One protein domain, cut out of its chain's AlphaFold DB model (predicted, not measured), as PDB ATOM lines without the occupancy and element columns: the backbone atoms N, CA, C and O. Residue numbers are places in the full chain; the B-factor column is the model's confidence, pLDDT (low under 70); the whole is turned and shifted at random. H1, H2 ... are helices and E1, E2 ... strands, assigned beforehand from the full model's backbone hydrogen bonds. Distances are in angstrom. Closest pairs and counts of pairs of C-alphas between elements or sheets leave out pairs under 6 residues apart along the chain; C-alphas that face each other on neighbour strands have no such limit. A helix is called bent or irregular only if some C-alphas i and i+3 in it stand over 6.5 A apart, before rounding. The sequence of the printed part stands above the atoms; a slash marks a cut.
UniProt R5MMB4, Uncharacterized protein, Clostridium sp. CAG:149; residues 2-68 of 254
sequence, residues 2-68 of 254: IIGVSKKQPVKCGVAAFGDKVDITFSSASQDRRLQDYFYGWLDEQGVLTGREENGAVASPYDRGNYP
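What this domain is: This is residues 2 to 68 of the 254 residues of an uncharacterized protein of Clostridium sp. CAG:149 (UniProt R5MMB4). A long hairpin of two strands, E1 and E2, makes a narrow ribbon; one helix, H1, runs alongside it on the E2 side, and a long tail without named elements, residues 46 to 68, folds back from the end of H1. H1 comes near the ribbon with its residues 35 to 40, with 7 pairs of C-alphas within 10 A to E2 and 3 to E1. The printed part has 67 residues, with two named strands and one named helix in the order E1, E2, H1; the sheet's order is E1 - E2, antiparallel. The class is mixed, helices and strands, with under half of the residues in named elements. The whole is compact, with a radius of gyration of the C-alphas of 12.4 A and spans of 33 by 23 by 23 A.

How they stand to each other: Start at E1, residues 11 to 18, and go on to E2, residues 21 to 28: they are antiparallel neighbours and a hairpin, with 165 degrees between their N-to-C directions. Look at C-alphas 11 and 28, which face each other at 4.4 A, and at C-alphas 17 and 22, which do so at 4.3 A. Between the strands, N 14 and O 25 are within hydrogen-bond range at 2.8 A, and so are N 23 and O 16 at 2.7 A. Next comes H1, residues 34 to 45, in which every O i to N i+4 pair is within hydrogen-bond range. The closest C-alphas of E2 and H1 are those of Phe 26 and Gln 36, 7.4 A apart, and this is their 1 pair within 8 A. E1 and H1 are apart.

Where its parts are: Find C-alpha 11 at (-1.110, 28.287, 4.008); from there E1 runs 23.1 A to Phe 18. After a tight link of 2 residues, E2 runs 23.0 A from Lys 21 to Ser 28. A tight link of 5 residues leads to C-alpha 34 at (3.391, 39.063, 2.158), and H1 runs 16.2 A from there to C-alpha 45 at (13.504, 38.176, -10.446). H1 is not bent.

The domain as a whole: The two C-alphas farthest apart are those of Lys 7 and Asp 20, at 34.4 A, while those of Ile 2 and Pro 68 are 18.1 A apart. The printed part has no cut, and neither of its links between named elements is long. Residues 46 to 68 hold no named element; their C-alphas lie 6 to 17 A from the mean of all C-alphas. The mean pLDDT of the printed part is 73.0, and 27 residues are under 70: residues 2 to 10, 28 to 32, 53 to 61, 64 to 65 and 67 to 68.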
ATOM      1  N   ILE A   2      -6.208  21.330  -4.715       45.00
ATOM      2  CA  ILE A   2      -5.706  21.585  -3.353       45.00
ATOM      3  C   ILE A   2      -6.883  21.559  -2.373       45.00
ATOM      4  O   ILE A   2      -7.876  22.258  -2.546       45.00
ATOM      5  N   ILE A   3      -6.769  20.724  -1.342       46.59
ATOM      6  CA  ILE A   3      -7.740  20.599  -0.248       46.59
ATOM      7  C   ILE A   3      -7.737  21.893   0.573       46.59
ATOM      8  O   ILE A   3      -6.667  22.341   0.995       46.59
ATOM      9  N   GLY A   4      -8.926  22.429   0.868       53.56
ATOM     10  CA  GLY A   4      -9.136  23.673   1.616       53.56
ATOM     11  C   GLY A   4      -8.211  23.872   2.827       53.56
ATOM     12  O   GLY A   4      -7.831  22.935   3.545       53.56
ATOM     13  N   VAL A   5      -7.809  25.123   3.027       57.91
ATOM     14  CA  VAL A   5      -6.946  25.575   4.126       57.91
ATOM     15  C   VAL A   5      -7.761  25.758   5.410       57.91
ATOM     16  O   VAL A   5      -8.957  26.037   5.382       57.91
ATOM     17  N   SER A   6      -7.122  25.553   6.560       54.78
ATOM     18  CA  SER A   6      -7.753  25.549   7.887       54.78
ATOM     19  C   SER A   6      -7.013  26.519   8.801       54.78
ATOM     20  O   SER A   6      -5.828  26.753   8.613       54.78
ATOM     21  N   LYS A   7      -7.648  27.032   9.863       57.25
ATOM     22  CA  LYS A   7      -6.958  27.894  10.845       57.25
ATOM     23  C   LYS A   7      -5.700  27.263  11.464       57.25
ATOM     24  O   LYS A   7      -4.852  27.994  11.956       57.25
ATOM     25  N   LYS A   8      -5.576  25.928  11.458       60.44
ATOM     26  CA  LYS A   8      -4.383  25.211  11.946       60.44
ATOM     27  C   LYS A   8      -3.274  25.064  10.895       60.44
ATOM     28  O   LYS A   8      -2.134  24.821  11.261       60.44
ATOM     29  N   GLN A   9      -3.611  25.181   9.613       67.94
ATOM     30  CA  GLN A   9      -2.679  25.160   8.485       67.94
ATOM     31  C   GLN A   9      -3.035  26.351   7.595       67.94
ATOM     32  O   GLN A   9      -3.856  26.197   6.687       67.94
ATOM     33  N   PRO A  10      -2.514  27.547   7.915       65.88
ATOM     34  CA  PRO A  10      -2.999  28.792   7.333       65.88
ATOM     35  C   PRO A  10      -2.633  28.938   5.858       65.88
ATOM     36  O   PRO A  10      -3.341  29.641   5.148       65.88
ATOM     37  N   VAL A  11      -1.579  28.258   5.395       73.62
ATOM     38  CA  VAL A  11      -1.110  28.287   4.008       73.62
ATOM     39  C   VAL A  11      -0.818  26.862   3.542       73.62
ATOM     40  O   VAL A  11      -0.228  26.070   4.277       73.62
ATOM     41  N   LYS A  12      -1.231  26.539   2.317       79.69
ATOM     42  CA  LYS A  12      -0.835  25.335   1.584       79.69
ATOM     43  C   LYS A  12      -0.302  25.749   0.222       79.69
ATOM     44  O   LYS A  12      -0.922  26.566  -0.450       79.69
ATOM     45  N   CYS A  13       0.822  25.166  -0.164       80.56
ATOM     46  CA  CYS A  13       1.374  25.280  -1.504       80.56
ATOM     47  C   CYS A  13       1.190  23.929  -2.199       80.56
ATOM     48  O   CYS A  13       1.525  22.892  -1.624       80.56
ATOM     49  N   GLY A  14       0.602  23.935  -3.389       80.00
ATOM     50  CA  GLY A  14       0.587  22.787  -4.281       80.00
ATOM     51  C   GLY A  14       1.467  23.082  -5.478       80.00
ATOM     52  O   GLY A  14       1.395  24.169  -6.045       80.00
ATOM     53  N   VAL A  15       2.286  22.107  -5.841       82.19
ATOM     54  CA  VAL A  15       3.160  22.168  -7.007       82.19
ATOM     55  C   VAL A  15       2.760  21.025  -7.924       82.19
ATOM     56  O   VAL A  15       2.623  19.887  -7.469       82.19
ATOM     57  N   ALA A  16       2.542  21.329  -9.194       82.69
ATOM     58  CA  ALA A  16       2.294  20.351 -10.239       82.69
ATOM     59  C   ALA A  16       3.282  20.611 -11.373       82.69
ATOM     60  O   ALA A  16       3.357  21.721 -11.880       82.69
ATOM     61  N   ALA A  17       4.047  19.599 -11.761       85.38
ATOM     62  CA  ALA A  17       4.928  19.674 -12.918       85.38
ATOM     63  C   ALA A  17       4.347  18.806 -14.035       85.38
ATOM     64  O   ALA A  17       3.975  17.655 -13.791       85.38
ATOM     65  N   PHE A  18       4.253  19.352 -15.244       83.06
ATOM     66  CA  PHE A  18       3.821  18.623 -16.428       83.06
ATOM     67  C   PHE A  18       4.636  19.063 -17.647       83.06
ATOM     68  O   PHE A  18       4.546  20.209 -18.093       83.06
ATOM     69  N   GLY A  19       5.432  18.138 -18.190       86.31
ATOM     70  CA  GLY A  19       6.413  18.450 -19.231       86.31
ATOM     71  C   GLY A  19       7.419  19.492 -18.738       86.31
ATOM     72  O   GLY A  19       7.924  19.379 -17.624       86.31
ATOM     73  N   ASP A  20       7.635  20.536 -19.538       85.50
ATOM     74  CA  ASP A  20       8.558  21.638 -19.227       85.50
ATOM     75  C   ASP A  20       7.910  22.765 -18.401       85.50
ATOM     76  O   ASP A  20       8.472  23.852 -18.263       85.50
ATOM     77  N   LYS A  21       6.699  22.545 -17.871       82.62
ATOM     78  CA  LYS A  21       5.952  23.545 -17.101       82.62
ATOM     79  C   LYS A  21       5.759  23.101 -15.660       82.62
ATOM     80  O   LYS A  21       5.442  21.943 -15.388       82.62
ATOM     81  N   VAL A  22       5.911  24.049 -14.740       83.38
ATOM     82  CA  VAL A  22       5.637  23.869 -13.313       83.38
ATOM     83  C   VAL A  22       4.595  24.893 -12.883       83.38
ATOM     84  O   VAL A  22       4.856  26.092 -12.895       83.38
ATOM     85  N   ASP A  23       3.434  24.404 -12.464       83.06
ATOM     86  CA  ASP A  23       2.358  25.197 -11.889       83.06
ATOM     87  C   ASP A  23       2.458  25.179 -10.362       83.06
ATOM     88  O   ASP A  23       2.461  24.123  -9.722       83.06
ATOM     89  N   ILE A  24       2.514  26.370  -9.764       82.50
ATOM     90  CA  ILE A  24       2.576  26.557  -8.312       82.50
ATOM     91  C   ILE A  24       1.331  27.315  -7.864       82.50
ATOM     92  O   ILE A  24       1.070  28.436  -8.300       82.50
ATOM     93  N   THR A  25       0.564  26.721  -6.956       77.88
ATOM     94  CA  THR A  25      -0.670  27.310  -6.433       77.88
ATOM     95  C   THR A  25      -0.602  27.442  -4.919       77.88
ATOM     96  O   THR A  25      -0.415  26.456  -4.202       77.88
ATOM     97  N   PHE A  26      -0.846  28.650  -4.414       76.50
ATOM     98  CA  PHE A  26      -1.041  28.887  -2.988       76.50
ATOM     99  C   PHE A  26      -2.527  28.924  -2.636       76.50
ATOM    100  O   PHE A  26      -3.339  29.569  -3.290       76.50
ATOM    101  N   SER A  27      -2.890  28.266  -1.541       72.00
ATOM    102  CA  SER A  27      -4.173  28.452  -0.871       72.00
ATOM    103  C   SER A  27      -3.902  28.971   0.533       72.00
ATOM    104  O   SER A  27      -3.232  28.301   1.320       72.00
ATOM    105  N   SER A  28      -4.407  30.162   0.854       69.00
ATOM    106  CA  SER A  28      -4.254  30.788   2.171       69.00
ATOM    107  C   SER A  28      -5.617  31.040   2.810       69.00
ATOM    108  O   SER A  28      -6.539  31.518   2.156       69.00
ATOM    109  N   ALA A  29      -5.746  30.711   4.095       62.94
ATOM    110  CA  ALA A  29      -6.866  31.131   4.940       62.94
ATOM    111  C   ALA A  29      -6.577  32.458   5.670       62.94
ATOM    112  O   ALA A  29      -7.448  32.973   6.376       62.94
ATOM    113  N   SER A  30      -5.355  32.986   5.543       62.34
ATOM    114  CA  SER A  30      -4.937  34.284   6.074       62.34
ATOM    115  C   SER A  30      -5.187  35.387   5.045       62.34
ATOM    116  O   SER A  30      -4.984  35.166   3.852       62.34
ATOM    117  N   GLN A  31      -5.572  36.579   5.510       64.69
ATOM    118  CA  GLN A  31      -5.628  37.780   4.664       64.69
ATOM    119  C   GLN A  31      -4.243  38.395   4.393       64.69
ATOM    120  O   GLN A  31      -4.141  39.390   3.683       64.69
ATOM    121  N   ASP A  32      -3.179  37.828   4.963       69.25
ATOM    122  CA  ASP A  32      -1.812  38.295   4.743       69.25
ATOM    123  C   ASP A  32      -1.233  37.717   3.442       69.25
ATOM    124  O   ASP A  32      -1.174  36.496   3.262       69.25
ATOM    125  N   ARG A  33      -0.810  38.612   2.544       71.38
ATOM    126  CA  ARG A  33      -0.272  38.297   1.214       71.38
ATOM    127  C   ARG A  33       1.251  38.333   1.137       71.38
ATOM    128  O   ARG A  33       1.809  37.887   0.139       71.38
ATOM    129  N   ARG A  34       1.939  38.798   2.187       79.69
ATOM    130  CA  ARG A  34       3.391  39.063   2.158       79.69
ATOM    131  C   ARG A  34       4.219  37.880   1.665       79.69
ATOM    132  O   ARG A  34       5.150  38.065   0.895       79.69
ATOM    133  N   LEU A  35       3.862  36.666   2.086       80.56
ATOM    134  CA  LEU A  35       4.562  35.451   1.674       80.56
ATOM    135  C   LEU A  35       4.367  35.141   0.182       80.56
ATOM    136  O   LEU A  35       5.318  34.752  -0.487       80.56
ATOM    137  N   GLN A  36       3.142  35.300  -0.325       80.25
ATOM    138  CA  GLN A  36       2.823  35.042  -1.731       80.25
ATOM    139  C   GLN A  36       3.493  36.086  -2.620       80.25
ATOM    140  O   GLN A  36       4.151  35.727  -3.591       80.25
ATOM    141  N   ASP A  37       3.391  37.362  -2.245       83.19
ATOM    142  CA  ASP A  37       3.992  38.461  -2.998       83.19
ATOM    143  C   ASP A  37       5.528  38.362  -3.009       83.19
ATOM    144  O   ASP A  37       6.130  38.546  -4.062       83.19
ATOM    145  N   TYR A  38       6.163  37.975  -1.893       85.56
ATOM    146  CA  TYR A  38       7.609  37.724  -1.850       85.56
ATOM    147  C   TYR A  38       8.021  36.544  -2.738       85.56
ATOM    148  O   TYR A  38       8.978  36.640  -3.498       85.56
ATOM    149  N   PHE A  39       7.298  35.423  -2.664       85.50
ATOM    150  CA  PHE A  39       7.639  34.221  -3.424       85.50
ATOM    151  C   PHE A  39       7.466  34.417  -4.935       85.50
ATOM    152  O   PHE A  39       8.344  34.044  -5.709       85.50
ATOM    153  N   TYR A  40       6.352  35.022  -5.358       84.81
ATOM    154  CA  TYR A  40       6.131  35.334  -6.768       84.81
ATOM    155  C   TYR A  40       7.084  36.423  -7.270       84.81
ATOM    156  O   TYR A  40       7.545  36.313  -8.399       84.81
ATOM    157  N   GLY A  41       7.432  37.412  -6.437       85.06
ATOM    158  CA  GLY A  41       8.458  38.405  -6.768       85.06
ATOM    159  C   GLY A  41       9.834  37.773  -6.979       85.06
ATOM    160  O   GLY A  41      10.491  38.051  -7.974       85.06
ATOM    161  N   TRP A  42      10.232  36.838  -6.114       88.25
ATOM    162  CA  TRP A  42      11.480  36.093  -6.282       88.25
ATOM    163  C   TRP A  42      11.506  35.269  -7.581       88.25
ATOM    164  O   TRP A  42      12.521  35.238  -8.268       88.25
ATOM    165  N   LEU A  43      10.396  34.626  -7.961       86.44
ATOM    166  CA  LEU A  43      10.309  33.884  -9.229       86.44
ATOM    167  C   LEU A  43      10.395  34.789 -10.466       86.44
ATOM    168  O   LEU A  43      10.928  34.367 -11.495       86.44
ATOM    169  N   ASP A  44       9.866  36.005 -10.358       86.50
ATOM    170  CA  ASP A  44       9.937  37.028 -11.400       86.50
ATOM    171  C   ASP A  44      11.372  37.555 -11.556       86.50
ATOM    172  O   ASP A  44      11.892  37.612 -12.667       86.50
ATOM    173  N   GLU A  45      12.078  37.804 -10.445       89.69
ATOM    174  CA  GLU A  45      13.504  38.176 -10.446       89.69
ATOM    175  C   GLU A  45      14.397  37.113 -11.103       89.69
ATOM    176  O   GLU A  45      15.398  37.445 -11.735       89.69
ATOM    177  N   GLN A  46      14.041  35.831 -10.974       88.06
ATOM    178  CA  GLN A  46      14.753  34.733 -11.635       88.06
ATOM    179  C   GLN A  46      14.351  34.546 -13.112       88.06
ATOM    180  O   GLN A  46      14.932  33.706 -13.798       88.06
ATOM    181  N   GLY A  47      13.357  35.289 -13.614       81.88
ATOM    182  CA  GLY A  47      12.872  35.193 -14.996       81.88
ATOM    183  C   GLY A  47      12.137  33.887 -15.323       81.88
ATOM    184  O   GLY A  47      11.986  33.540 -16.492       81.88
ATOM    185  N   VAL A  48      11.699  33.141 -14.303       83.44
ATOM    186  CA  VAL A  48      11.052  31.821 -14.458       83.44
ATOM    187  C   VAL A  48       9.522  31.945 -14.468       83.44
ATOM    188  O   VAL A  48       8.810  31.031 -14.893       83.44
ATOM    189  N   LEU A  49       8.987  33.081 -14.010       79.50
ATOM    190  CA  LEU A  49       7.554  33.331 -13.952       79.50
ATOM    191  C   LEU A  49       6.985  33.591 -15.359       79.50
ATOM    192  O   LEU A  49       7.218  34.629 -15.963       79.50
ATOM    193  N   THR A  50       6.195  32.650 -15.875       76.31
ATOM    194  CA  THR A  50       5.553  32.772 -17.201       76.31
ATOM    195  C   THR A  50       4.132  33.339 -17.138       76.31
ATOM    196  O   THR A  50       3.621  33.841 -18.138       76.31
ATOM    197  N   GLY A  51       3.489  33.294 -15.968       76.38
ATOM    198  CA  GLY A  51       2.158  33.848 -15.738       76.38
ATOM    199  C   GLY A  51       1.719  33.720 -14.278       76.38
ATOM    200  O   GLY A  51       2.119  32.790 -13.578       76.38
ATOM    201  N   ARG A  52       0.894  34.666 -13.816       74.50
ATOM    202  CA  ARG A  52       0.333  34.701 -12.457       74.50
ATOM    203  C   ARG A  52      -1.179  34.863 -12.544       74.50
ATOM    204  O   ARG A  52      -1.666  35.863 -13.062       74.50
ATOM    205  N   GLU A  53      -1.907  33.882 -12.026       69.38
ATOM    206  CA  GLU A  53      -3.358  33.947 -11.838       69.38
ATOM    207  C   GLU A  53      -3.671  33.697 -10.366       69.38
ATOM    208  O   GLU A  53      -3.179  32.736  -9.769       69.38
ATOM    209  N   GLU A  54      -4.484  34.564  -9.767       69.38
ATOM    210  CA  GLU A  54      -4.840  34.465  -8.355       69.38
ATOM    211  C   GLU A  54      -6.352  34.436  -8.186       69.38
ATOM    212  O   GLU A  54      -7.054  35.294  -8.693       69.38
ATOM    213  N   ASN A  55      -6.843  33.465  -7.419       61.97
ATOM    214  CA  ASN A  55      -8.257  33.349  -7.044       61.97
ATOM    215  C   ASN A  55      -8.392  33.396  -5.507       61.97
ATOM    216  O   ASN A  55      -9.055  32.561  -4.889       61.97
ATOM    217  N   GLY A  56      -7.616  34.281  -4.872       59.72
ATOM    218  CA  GLY A  56      -7.449  34.347  -3.421       59.72
ATOM    219  C   GLY A  56      -8.606  35.039  -2.692       59.72
ATOM    220  O   GLY A  56      -9.415  35.740  -3.277       59.72
ATOM    221  N   ALA A  57      -8.662  34.893  -1.365       54.47
ATOM    222  CA  ALA A  57      -9.668  35.552  -0.518       54.47
ATOM    223  C   ALA A  57      -9.449  37.073  -0.338       54.47
ATOM    224  O   ALA A  57     -10.180  37.713   0.419       54.47
ATOM    225  N   VAL A  58      -8.411  37.636  -0.955       60.16
ATOM    226  CA  VAL A  58      -8.010  39.041  -0.850       60.16
ATOM    227  C   VAL A  58      -7.853  39.576  -2.263       60.16
ATOM    228  O   VAL A  58      -7.171  38.942  -3.065       60.16
ATOM    229  N   ALA A  59      -8.447  40.741  -2.531       61.28
ATOM    230  CA  ALA A  59      -8.381  41.402  -3.828       61.28
ATOM    231  C   ALA A  59      -6.932  41.489  -4.328       61.28
ATOM    232  O   ALA A  59      -6.025  41.900  -3.588       61.28
ATOM    233  N   SER A  60      -6.717  41.061  -5.572       67.81
ATOM    234  CA  SER A  60      -5.418  41.052  -6.229       67.81
ATOM    235  C   SER A  60      -5.456  41.792  -7.553       67.81
ATOM    236  O   SER A  60      -6.429  41.637  -8.281       67.81
ATOM    237  N   PRO A  61      -4.381  42.510  -7.930       66.69
ATOM    238  CA  PRO A  61      -4.225  43.002  -9.298       66.69
ATOM    239  C   PRO A  61      -4.257  41.879 -10.347       66.69
ATOM    240  O   PRO A  61      -4.526  42.137 -11.513       66.69
ATOM    241  N   TYR A  62      -3.973  40.640  -9.927       70.69
ATOM    242  CA  TYR A  62      -3.937  39.442 -10.769       70.69
ATOM    243  C   TYR A  62      -5.206  38.577 -10.650       70.69
ATOM    244  O   TYR A  62      -5.220  37.442 -11.129       70.69
ATOM    245  N   ASP A  63      -6.249  39.085  -9.981       70.06
ATOM    246  CA  ASP A  63      -7.544  38.412  -9.884       70.06
ATOM    247  C   ASP A  63      -8.353  38.640 -11.166       70.06
ATOM    248  O   ASP A  63      -8.524  39.770 -11.625       70.06
ATOM    249  N   ARG A  64      -8.849  37.551 -11.759       69.94
ATOM    250  CA  ARG A  64      -9.689  37.597 -12.965       69.94
ATOM    251  C   ARG A  64     -11.183  37.736 -12.663       69.94
ATOM    252  O   ARG A  64     -11.965  37.836 -13.602       69.94
ATOM    253  N   GLY A  65     -11.594  37.731 -11.393       66.44
ATOM    254  CA  GLY A  65     -12.995  37.916 -10.993       66.44
ATOM    255  C   GLY A  65     -13.900  36.722 -11.313       66.44
ATOM    256  O   GLY A  65     -15.124  36.842 -11.281       66.44
ATOM    257  N   ASN A  66     -13.319  35.557 -11.609       70.19
ATOM    258  CA  ASN A  66     -14.070  34.341 -11.942       70.19
ATOM    259  C   ASN A  66     -14.684  33.655 -10.708       70.19
ATOM    260  O   ASN A  66     -15.503  32.747 -10.857       70.19
ATOM    261  N   TYR A  67     -14.292  34.067  -9.498       55.78
ATOM    262  CA  TYR A  67     -14.781  33.513  -8.239       55.78
ATOM    263  C   TYR A  67     -15.376  34.618  -7.358       55.78
ATOM    264  O   TYR A  67     -14.786  35.690  -7.244       55.78
ATOM    265  N   PRO A  68     -16.531  34.381  -6.709       57.62
ATOM    266  CA  PRO A  68     -17.134  35.368  -5.823       57.62
ATOM    267  C   PRO A  68     -16.244  35.632  -4.599       57.62
ATOM    268  O   PRO A  68     -15.787  34.700  -3.930       57.62
TER     269      PRO A  68